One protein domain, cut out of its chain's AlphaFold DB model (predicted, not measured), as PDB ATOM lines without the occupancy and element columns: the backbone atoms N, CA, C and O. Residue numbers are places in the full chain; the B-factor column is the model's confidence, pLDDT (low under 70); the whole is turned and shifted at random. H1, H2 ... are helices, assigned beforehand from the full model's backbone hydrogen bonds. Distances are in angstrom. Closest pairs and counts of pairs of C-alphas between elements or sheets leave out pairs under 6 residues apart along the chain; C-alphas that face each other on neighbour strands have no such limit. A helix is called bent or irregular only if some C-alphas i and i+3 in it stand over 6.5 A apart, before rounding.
ATOM      1  N   SER A  68      30.107  36.041   5.982       75.50
ATOM      2  CA  SER A  68      31.491  35.843   5.552       75.50
ATOM      3  C   SER A  68      31.531  35.472   4.073       75.50
ATOM      4  O   SER A  68      31.302  34.322   3.703       75.50
ATOM      5  N   TRP A  69      31.894  36.440   3.232       77.00
ATOM      6  CA  TRP A  69      32.113  36.234   1.797       77.00
ATOM      7  C   TRP A  69      33.131  35.131   1.494       77.00
ATOM      8  O   TRP A  69      32.954  34.376   0.544       77.00
ATOM      9  N   TRP A  70      34.154  34.978   2.340       82.44
ATOM     10  CA  TRP A  70      35.129  33.894   2.216       82.44
ATOM     11  C   TRP A  70      34.474  32.514   2.330       82.44
ATOM     12  O   TRP A  70      34.730  31.633   1.516       82.44
ATOM     13  N   LYS A  71      33.578  32.329   3.307       80.88
ATOM     14  CA  LYS A  71      32.845  31.068   3.471       80.88
ATOM     15  C   LYS A  71      31.864  30.826   2.333       80.88
ATOM     16  O   LYS A  71      31.720  29.687   1.907       80.88
ATOM     17  N   ALA A  72      31.226  31.880   1.825       83.00
ATOM     18  CA  ALA A  72      30.348  31.778   0.663       83.00
ATOM     19  C   ALA A  72      31.131  31.311  -0.569       83.00
ATOM     20  O   ALA A  72      30.748  30.315  -1.184       83.00
ATOM     21  N   GLY A  73      32.277  31.934  -0.852       86.56
ATOM     22  CA  GLY A  73      33.176  31.509  -1.925       86.56
ATOM     23  C   GLY A  73      33.660  30.070  -1.746       86.56
ATOM     24  O   GLY A  73      33.565  29.269  -2.673       86.56
ATOM     25  N   LEU A  74      34.087  29.705  -0.536       87.00
ATOM     26  CA  LEU A  74      34.559  28.354  -0.232       87.00
ATOM     27  C   LEU A  74      33.448  27.301  -0.391       87.00
ATOM     28  O   LEU A  74      33.686  26.229  -0.937       87.00
ATOM     29  N   SER A  75      32.224  27.607   0.040       86.06
ATOM     30  CA  SER A  75      31.077  26.712  -0.145       86.06
ATOM     31  C   SER A  75      30.684  26.564  -1.614       86.06
ATOM     32  O   SER A  75      30.412  25.455  -2.056       86.06
ATOM     33  N   ALA A  76      30.714  27.646  -2.397       88.50
ATOM     34  CA  ALA A  76      30.448  27.576  -3.828       88.50
ATOM     35  C   ALA A  76      31.514  26.730  -4.540       88.50
ATOM     36  O   ALA A  76      31.182  25.911  -5.392       88.50
ATOM     37  N   PHE A  77      32.779  26.865  -4.134       89.00
ATOM     38  CA  PHE A  77      33.871  26.036  -4.632       89.00
ATOM     39  C   PHE A  77      33.660  24.549  -4.314       89.00
ATOM     40  O   PHE A  77      33.704  23.724  -5.221       89.00
ATOM     41  N   PHE A  78      33.367  24.194  -3.059       85.75
ATOM     42  CA  PHE A  78      33.100  22.796  -2.693       85.75
ATOM     43  C   PHE A  78      31.861  22.227  -3.382       85.75
ATOM     44  O   PHE A  78      31.851  21.054  -3.748       85.75
ATOM     45  N   LEU A  79      30.837  23.048  -3.607       88.56
ATOM     46  CA  LEU A  79      29.662  22.649  -4.369       88.56
ATOM     47  C   LEU A  79      30.031  22.342  -5.827       88.56
ATOM     48  O   LEU A  79      29.599  21.317  -6.344       88.56
ATOM     49  N   LEU A  80      30.873  23.165  -6.460       89.75
ATOM     50  CA  LEU A  80      31.374  22.916  -7.817       89.75
ATOM     51  C   LEU A  80      32.231  21.650  -7.900       89.75
ATOM     52  O   LEU A  80      32.016  20.842  -8.798       89.75
ATOM     53  N   VAL A  81      33.160  21.454  -6.960       87.94
ATOM     54  CA  VAL A  81      33.990  20.238  -6.891       87.94
ATOM     55  C   VAL A  81      33.108  19.004  -6.731       87.94
ATOM     56  O   VAL A  81      33.244  18.052  -7.493       87.94
ATOM     57  N   GLY A  82      32.150  19.053  -5.801       86.31
ATOM     58  CA  GLY A  82      31.184  17.982  -5.611       86.31
ATOM     59  C   GLY A  82      30.409  17.685  -6.894       86.31
ATOM     60  O   GLY A  82      30.403  16.546  -7.346       86.31
ATOM     61  N   PHE A  83      29.807  18.687  -7.534       87.31
ATOM     62  CA  PHE A  83      29.053  18.468  -8.773       87.31
ATOM     63  C   PHE A  83      29.907  17.905  -9.914       87.31
ATOM     64  O   PHE A  83      29.417  17.065 -10.665       87.31
ATOM     65  N   ASN A  84      31.166  18.329 -10.031       87.88
ATOM     66  CA  ASN A  84      32.070  17.842 -11.070       87.88
ATOM     67  C   ASN A  84      32.433  16.359 -10.880       87.88
ATOM     68  O   ASN A  84      32.489  15.616 -11.853       87.88
ATOM     69  N   ASP A  85      32.616  15.920  -9.631       83.62
ATOM     70  CA  ASP A  85      32.933  14.523  -9.295       83.62
ATOM     71  C   ASP A  85      31.697  13.640  -9.057       83.62
ATOM     72  O   ASP A  85      31.826  12.441  -8.809       83.62
ATOM     73  N   PHE A  86      30.480  14.190  -9.142       85.06
ATOM     74  CA  PHE A  86      29.248  13.469  -8.795       85.06
ATOM     75  C   PHE A  86      29.031  12.205  -9.631       85.06
ATOM     76  O   PHE A  86      28.571  11.191  -9.112       85.06
ATOM     77  N   SER A  87      29.382  12.251 -10.916       82.94
ATOM     78  CA  SER A  87      29.261  11.094 -11.807       82.94
ATOM     79  C   SER A  87      30.319  10.018 -11.560       82.94
ATOM     80  O   SER A  87      30.066   8.860 -11.882       82.94
ATOM     81  N   ALA A  88      31.483  10.380 -11.014       86.25
ATOM     82  CA  ALA A  88      32.588   9.454 -10.780       86.25
ATOM     83  C   ALA A  88      32.503   8.813  -9.388       86.25
ATOM     84  O   ALA A  88      32.559   7.592  -9.262       86.25
ATOM     85  N   GLU A  89      32.298   9.624  -8.350       84.38
ATOM     86  CA  GLU A  89      32.196   9.174  -6.962       84.38
ATOM     87  C   GLU A  89      31.037   9.884  -6.244       84.38
ATOM     88  O   GLU A  89      31.245  10.828  -5.472       84.38
ATOM     89  N   PRO A  90      29.787   9.425  -6.435       83.44
ATOM     90  CA  PRO A  90      28.613  10.097  -5.881       83.44
ATOM     91  C   PRO A  90      28.640  10.179  -4.348       83.44
ATOM     92  O   PRO A  90      28.209  11.178  -3.779       83.44
ATOM     93  N   GLY A  91      29.201   9.176  -3.662       83.56
ATOM     94  CA  GLY A  91      29.340   9.189  -2.200       83.56
ATOM     95  C   GLY A  91      30.292  10.281  -1.701       83.56
ATOM     96  O   GLY A  91      29.951  11.048  -0.798       83.56
ATOM     97  N   ALA A  92      31.466  10.405  -2.329       83.00
ATOM     98  CA  ALA A  92      32.430  11.445  -1.986       83.00
ATOM     99  C   ALA A  92      31.936  12.836  -2.398       83.00
ATOM    100  O   ALA A  92      32.168  13.801  -1.674       83.00
ATOM    101  N   SER A  93      31.224  12.932  -3.516       82.94
ATOM    102  CA  SER A  93      30.627  14.165  -4.017       82.94
ATOM    103  C   SER A  93      29.517  14.699  -3.104       82.94
ATOM    104  O   SER A  93      29.536  15.876  -2.733       82.94
ATOM    105  N   LEU A  94      28.586  13.844  -2.663       84.81
ATOM    106  CA  LEU A  94      27.493  14.238  -1.765       84.81
ATOM    107  C   LEU A  94      28.010  14.822  -0.447       84.81
ATOM    108  O   LEU A  94      27.418  15.767   0.080       84.81
ATOM    109  N   PHE A  95      29.149  14.327   0.043       82.62
ATOM    110  CA  PHE A  95      29.830  14.881   1.211       82.62
ATOM    111  C   PHE A  95      30.205  16.359   1.037       82.62
ATOM    112  O   PHE A  95      30.126  17.124   1.994       82.62
ATOM    113  N   PHE A  96      30.588  16.783  -0.168       83.19
ATOM    114  CA  PHE A  96      30.905  18.182  -0.450       83.19
ATOM    115  C   PHE A  96      29.658  19.002  -0.788       83.19
ATOM    116  O   PHE A  96      29.554  20.155  -0.363       83.19
ATOM    117  N   ILE A  97      28.693  18.419  -1.504       86.06
ATOM    118  CA  ILE A  97      27.477  19.117  -1.943       86.06
ATOM    119  C   ILE A  97      26.570  19.452  -0.754       86.06
ATOM    120  O   ILE A  97      26.153  20.601  -0.627       86.06
ATOM    121  N   ILE A  98      26.274  18.492   0.130       85.94
ATOM    122  CA  ILE A  98      25.245  18.654   1.174       85.94
ATOM    123  C   ILE A  98      25.583  19.797   2.160       85.94
ATOM    124  O   ILE A  98      24.757  20.702   2.318       85.94
ATOM    125  N   PRO A  99      26.777  19.851   2.786       83.12
ATOM    126  CA  PRO A  99      27.140  20.931   3.710       83.12
ATOM    127  C   PRO A  99      27.245  22.292   3.015       83.12
ATOM    128  O   PRO A  99      26.922  23.330   3.600       83.12
ATOM    129  N   SER A 100      27.702  22.290   1.762       83.25
ATOM    130  CA  SER A 100      27.916  23.503   0.974       83.25
ATOM    131  C   SER A 100      26.601  24.121   0.514       83.25
ATOM    132  O   SER A 100      26.382  25.317   0.714       83.25
ATOM    133  N   ALA A 101      25.691  23.305  -0.020       86.94
ATOM    134  CA  ALA A 101      24.350  23.727  -0.407       86.94
ATOM    135  C   ALA A 101      23.559  24.220   0.810       86.94
ATOM    136  O   ALA A 101      22.929  25.276   0.747       86.94
ATOM    137  N   TRP A 102      23.661  23.516   1.943       85.12
ATOM    138  CA  TRP A 102      23.063  23.955   3.202       85.12
ATOM    139  C   TRP A 102      23.572  25.334   3.629       85.12
ATOM    140  O   TRP A 102      22.778  26.202   3.992       85.12
ATOM    141  N   TYR A 103      24.886  25.572   3.559       81.56
ATOM    142  CA  TYR A 103      25.446  26.871   3.920       81.56
ATOM    143  C   TYR A 103      24.937  27.998   3.023       81.56
ATOM    144  O   TYR A 103      24.567  29.050   3.542       81.56
ATOM    145  N   LEU A 104      24.892  27.786   1.705       81.44
ATOM    146  CA  LEU A 104      24.389  28.787   0.764       81.44
ATOM    147  C   LEU A 104      22.898  29.062   0.982       81.44
ATOM    148  O   LEU A 104      22.501  30.222   1.064       81.44
ATOM    149  N   LEU A 105      22.089  28.017   1.169       83.00
ATOM    150  CA  LEU A 105      20.660  28.152   1.451       83.00
ATOM    151  C   LEU A 105      20.416  28.944   2.743       83.00
ATOM    152  O   LEU A 105      19.666  29.919   2.750       83.00
ATOM    153  N   MET A 106      21.095  28.568   3.829       77.38
ATOM    154  CA  MET A 106      20.977  29.261   5.114       77.38
ATOM    155  C   MET A 106      21.491  30.699   5.028       77.38
ATOM    156  O   MET A 106      20.898  31.599   5.614       77.38
ATOM    157  N   SER A 107      22.558  30.934   4.267       74.19
ATOM    158  CA  SER A 107      23.094  32.277   4.039       74.19
ATOM    159  C   SER A 107      22.111  33.195   3.316       74.19
ATOM    160  O   SER A 107      22.087  34.391   3.589       74.19
ATOM    161  N   VAL A 108      21.295  32.655   2.406       76.69
ATOM    162  CA  VAL A 108      20.255  33.419   1.701       76.69
ATOM    163  C   VAL A 108      19.058  33.682   2.615       76.69
ATOM    164  O   VAL A 108      18.610  34.821   2.707       76.69
ATOM    165  N   ILE A 109      18.565  32.659   3.322       76.75
ATOM    166  CA  ILE A 109      17.367  32.766   4.178       76.75
ATOM    167  C   ILE A 109      17.602  33.694   5.376       76.75
ATOM    168  O   ILE A 109      16.715  34.443   5.779       76.75
ATOM    169  N   TYR A 110      18.799  33.649   5.955       70.62
ATOM    170  CA  TYR A 110      19.142  34.395   7.164       70.62
ATOM    171  C   TYR A 110      20.164  35.497   6.885       70.62
ATOM    172  O   TYR A 110      20.886  35.901   7.791       70.62
ATOM    173  N   ARG A 111      20.211  36.013   5.651       64.56
ATOM    174  CA  ARG A 111      21.134  37.085   5.245       64.56
ATOM    175  C   ARG A 111      21.133  38.275   6.214       64.56
ATOM    176  O   ARG A 111      22.190  38.840   6.479       64.56
ATOM    177  N   ASP A 112      19.967  38.569   6.789       58.62
ATOM    178  CA  ASP A 112      19.743  39.690   7.709       58.62
ATOM    179  C   ASP A 112      19.687  39.268   9.191       58.62
ATOM    180  O   ASP A 112      19.569  40.108  10.081       58.62
ATOM    181  N   LYS A 113      19.772  37.962   9.485       57.75
ATOM    182  CA  LYS A 113      19.693  37.416  10.843       57.75
ATOM    183  C   LYS A 113      21.013  36.759  11.223       57.75
ATOM    184  O   LYS A 113      21.399  35.713  10.713       57.75
ATOM    185  N   LEU A 114      21.669  37.383  12.188       52.84
ATOM    186  CA  LEU A 114      22.853  36.911  12.891       52.84
ATOM    187  C   LEU A 114      22.891  35.396  13.116       52.84
ATOM    188  O   LEU A 114      22.146  34.827  13.915       52.84
ATOM    189  N   HIS A 115      23.797  34.734  12.403       55.56
ATOM    190  CA  HIS A 115      23.951  33.295  12.496       55.56
ATOM    191  C   HIS A 115      24.583  32.893  13.833       55.56
ATOM    192  O   HIS A 115      25.767  33.141  14.075       55.56
ATOM    193  N   LYS A 116      23.851  32.121  14.647       56.53
ATOM    194  CA  LYS A 116      24.498  31.183  15.577       56.53
ATOM    195  C   LYS A 116      25.425  30.271  14.774       56.53
ATOM    196  O   LYS A 116      25.072  29.817  13.686       56.53
ATOM    197  N   ARG A 117      26.614  30.009  15.321       61.72
ATOM    198  CA  ARG A 117      27.791  29.368  14.700       61.72
ATOM    199  C   ARG A 117      27.583  27.880  14.328       61.72
ATOM    200  O   ARG A 117      28.399  27.033  14.670       61.72
ATOM    201  N   ARG A 118      26.499  27.538  13.625       69.19
ATOM    202  CA  ARG A 118      26.098  26.161  13.276       69.19
ATOM    203  C   ARG A 118      26.852  25.594  12.070       69.19
ATOM    204  O   ARG A 118      26.964  24.386  11.949       69.19
ATOM    205  N   TRP A 119      27.432  26.437  11.212       70.69
ATOM    206  CA  TRP A 119      28.159  25.974  10.019       70.69
ATOM    207  C   TRP A 119      29.362  25.075  10.334       70.69
ATOM    208  O   TRP A 119      29.567  24.069   9.663       70.69
ATOM    209  N   LEU A 120      30.131  25.409  11.375       68.88
ATOM    210  CA  LEU A 120      31.262  24.577  11.797       68.88
ATOM    211  C   LEU A 120      30.795  23.214  12.314       68.88
ATOM    212  O   LEU A 120      31.461  22.222  12.059       68.88
ATOM    213  N   TRP A 121      29.636  23.157  12.973       74.88
ATOM    214  CA  TRP A 121      29.038  21.900  13.419       74.88
ATOM    215  C   TRP A 121      28.583  21.028  12.252       74.88
ATOM    216  O   TRP A 121      28.831  19.831  12.273       74.88
ATOM    217  N   VAL A 122      27.984  21.615  11.210       76.88
ATOM    218  CA  VAL A 122      27.588  20.865  10.004       76.88
ATOM    219  C   VAL A 122      28.808  20.234   9.332       76.88
ATOM    220  O   VAL A 122      28.777  19.055   8.989       76.88
ATOM    221  N   TRP A 123      29.908  20.980   9.209       79.69
ATOM    222  CA  TRP A 123      31.160  20.426   8.691       79.69
ATOM    223  C   TRP A 123      31.792  19.403   9.634       79.69
ATOM    224  O   TRP A 123      32.268  18.377   9.163       79.69
ATOM    225  N   ALA A 124      31.770  19.632  10.948       76.50
ATOM    226  CA  ALA A 124      32.296  18.681  11.924       76.50
ATOM    227  C   ALA A 124      31.546  17.340  11.879       76.50
ATOM    228  O   ALA A 124      32.184  16.292  11.881       76.50
ATOM    229  N   VAL A 125      30.213  17.369  11.778       78.75
ATOM    230  CA  VAL A 125      29.388  16.161  11.620       78.75
ATOM    231  C   VAL A 125      29.679  15.483  10.290       78.75
ATOM    232  O   VAL A 125      29.889  14.275  10.279       78.75
ATOM    233  N   ALA A 126      29.757  16.241   9.192       77.12
ATOM    234  CA  ALA A 126      30.130  15.680   7.900       77.12
ATOM    235  C   ALA A 126      31.475  14.945   8.011       77.12
ATOM    236  O   ALA A 126      31.519  13.738   7.784       77.12
ATOM    237  N   PHE A 127      32.541  15.622   8.459       80.56
ATOM    238  CA  PHE A 127      33.866  15.019   8.651       80.56
ATOM    239  C   PHE A 127      33.840  13.790   9.560       80.56
ATOM    240  O   PHE A 127      34.458  12.786   9.216       80.56
ATOM    241  N   ALA A 128      33.107  13.832  10.674       78.69
ATOM    242  CA  ALA A 128      32.950  12.675  11.550       78.69
ATOM    243  C   ALA A 128      32.311  11.488  10.811       78.69
ATOM    244  O   ALA A 128      32.834  10.380  10.885       78.69
ATOM    245  N   CYS A 129      31.247  11.713  10.034       76.44
ATOM    246  CA  CYS A 129      30.630  10.666   9.222       76.44
ATOM    247  C   CYS A 129      31.609  10.053   8.208       76.44
ATOM    248  O   CYS A 129      31.576   8.846   8.019       76.44
ATOM    249  N   ARG A 130      32.512  10.833   7.604       74.38
ATOM    250  CA  ARG A 130      33.506  10.318   6.637       74.38
ATOM    251  C   ARG A 130      34.721   9.631   7.269       74.38
ATOM    252  O   ARG A 130      35.447   8.930   6.584       74.38
ATOM    253  N   ILE A 131      35.000   9.882   8.545       77.06
ATOM    254  CA  ILE A 131      36.067   9.172   9.270       77.06
ATOM    255  C   ILE A 131      35.560   7.812   9.764       77.06
ATOM    256  O   ILE A 131      36.339   6.871   9.887       77.06
TER     257      ILE A 131
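This is residues 68 to 131 of the 133 residues of an uncharacterized protein of Corynebacterium striatum (UniProt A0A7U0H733). Three helices run up and down as a layer folded into an open L: H2 is at the corner, H1 is side by side with it in a close helical hairpin, and H3 folds back along the other side of H2 with far fewer contacts. Residues 108 to 114, of which 108 and 109 belong to H2, stick out at one end, where the chain turns from H2 to H3. The printed part has 64 residues, with three named helices in the order H1, H2, H3 and no named strand; the class is all helix. The whole is compact, with a radius of gyration of the C-alphas of 12.1 A, yet elongated, spanning 38 by 22 by 17 A.

Begin with the longest helix, H2, residues 90 to 109. Find C-alpha 90 at (28.613, 10.097, -5.881); from there the helix runs 27.2 A to C-alpha 109 at (17.367, 32.766, 4.178). Look near residue 97 for a kink of 27 degrees; H2 is neither bent nor irregular, but only just: C-alphas 96 and 99 are 6.2 A apart. Go back along the chain to H1, residues 69 to 85, which begins with C-alpha 69 at (32.113, 36.234, 1.797) and is 24.4 A long. Then go on past H2 to H3, residues 118 to 131, which runs 20.1 A and ends with C-alpha 131 at (36.067, 9.172, 9.270).

Start from H2 and look first at H1: the two touch, with 29 pairs of C-alphas within 8 A. Their closest C-alphas are those of Gly 82 and Ser 93, 4.2 A apart. They form a helical hairpin, running opposite ways at a shallow tilt of 32 degrees, only just short of steep. Now look at H3, which H2 touches with residues 95 to 103 alone; the closest C-alphas, those of Pro 99 and Val 122, are 6.3 A apart. H2 and H3 are also a helical hairpin, running opposite ways at a shallow tilt of 6 degrees, with centres 11.6 A apart. H1 and H3 are apart. In H1 and H3 every O i to N i+4 pair is within hydrogen-bond range; in H2 you will find 13 of 16.

The two C-alphas farthest apart are those of Ala 88 and Asp 112, at 37.7 A. The printed part, residues 68 to 131, has no cut. The link from H1 to H2, 4 residues, is tight, and the link from H2 to H3, 8 residues, is short. Read the B-factor column for the model's confidence: the mean pLDDT of the printed part is 79.0, and it is under 70 at residues 111 to 118 and at residue 120.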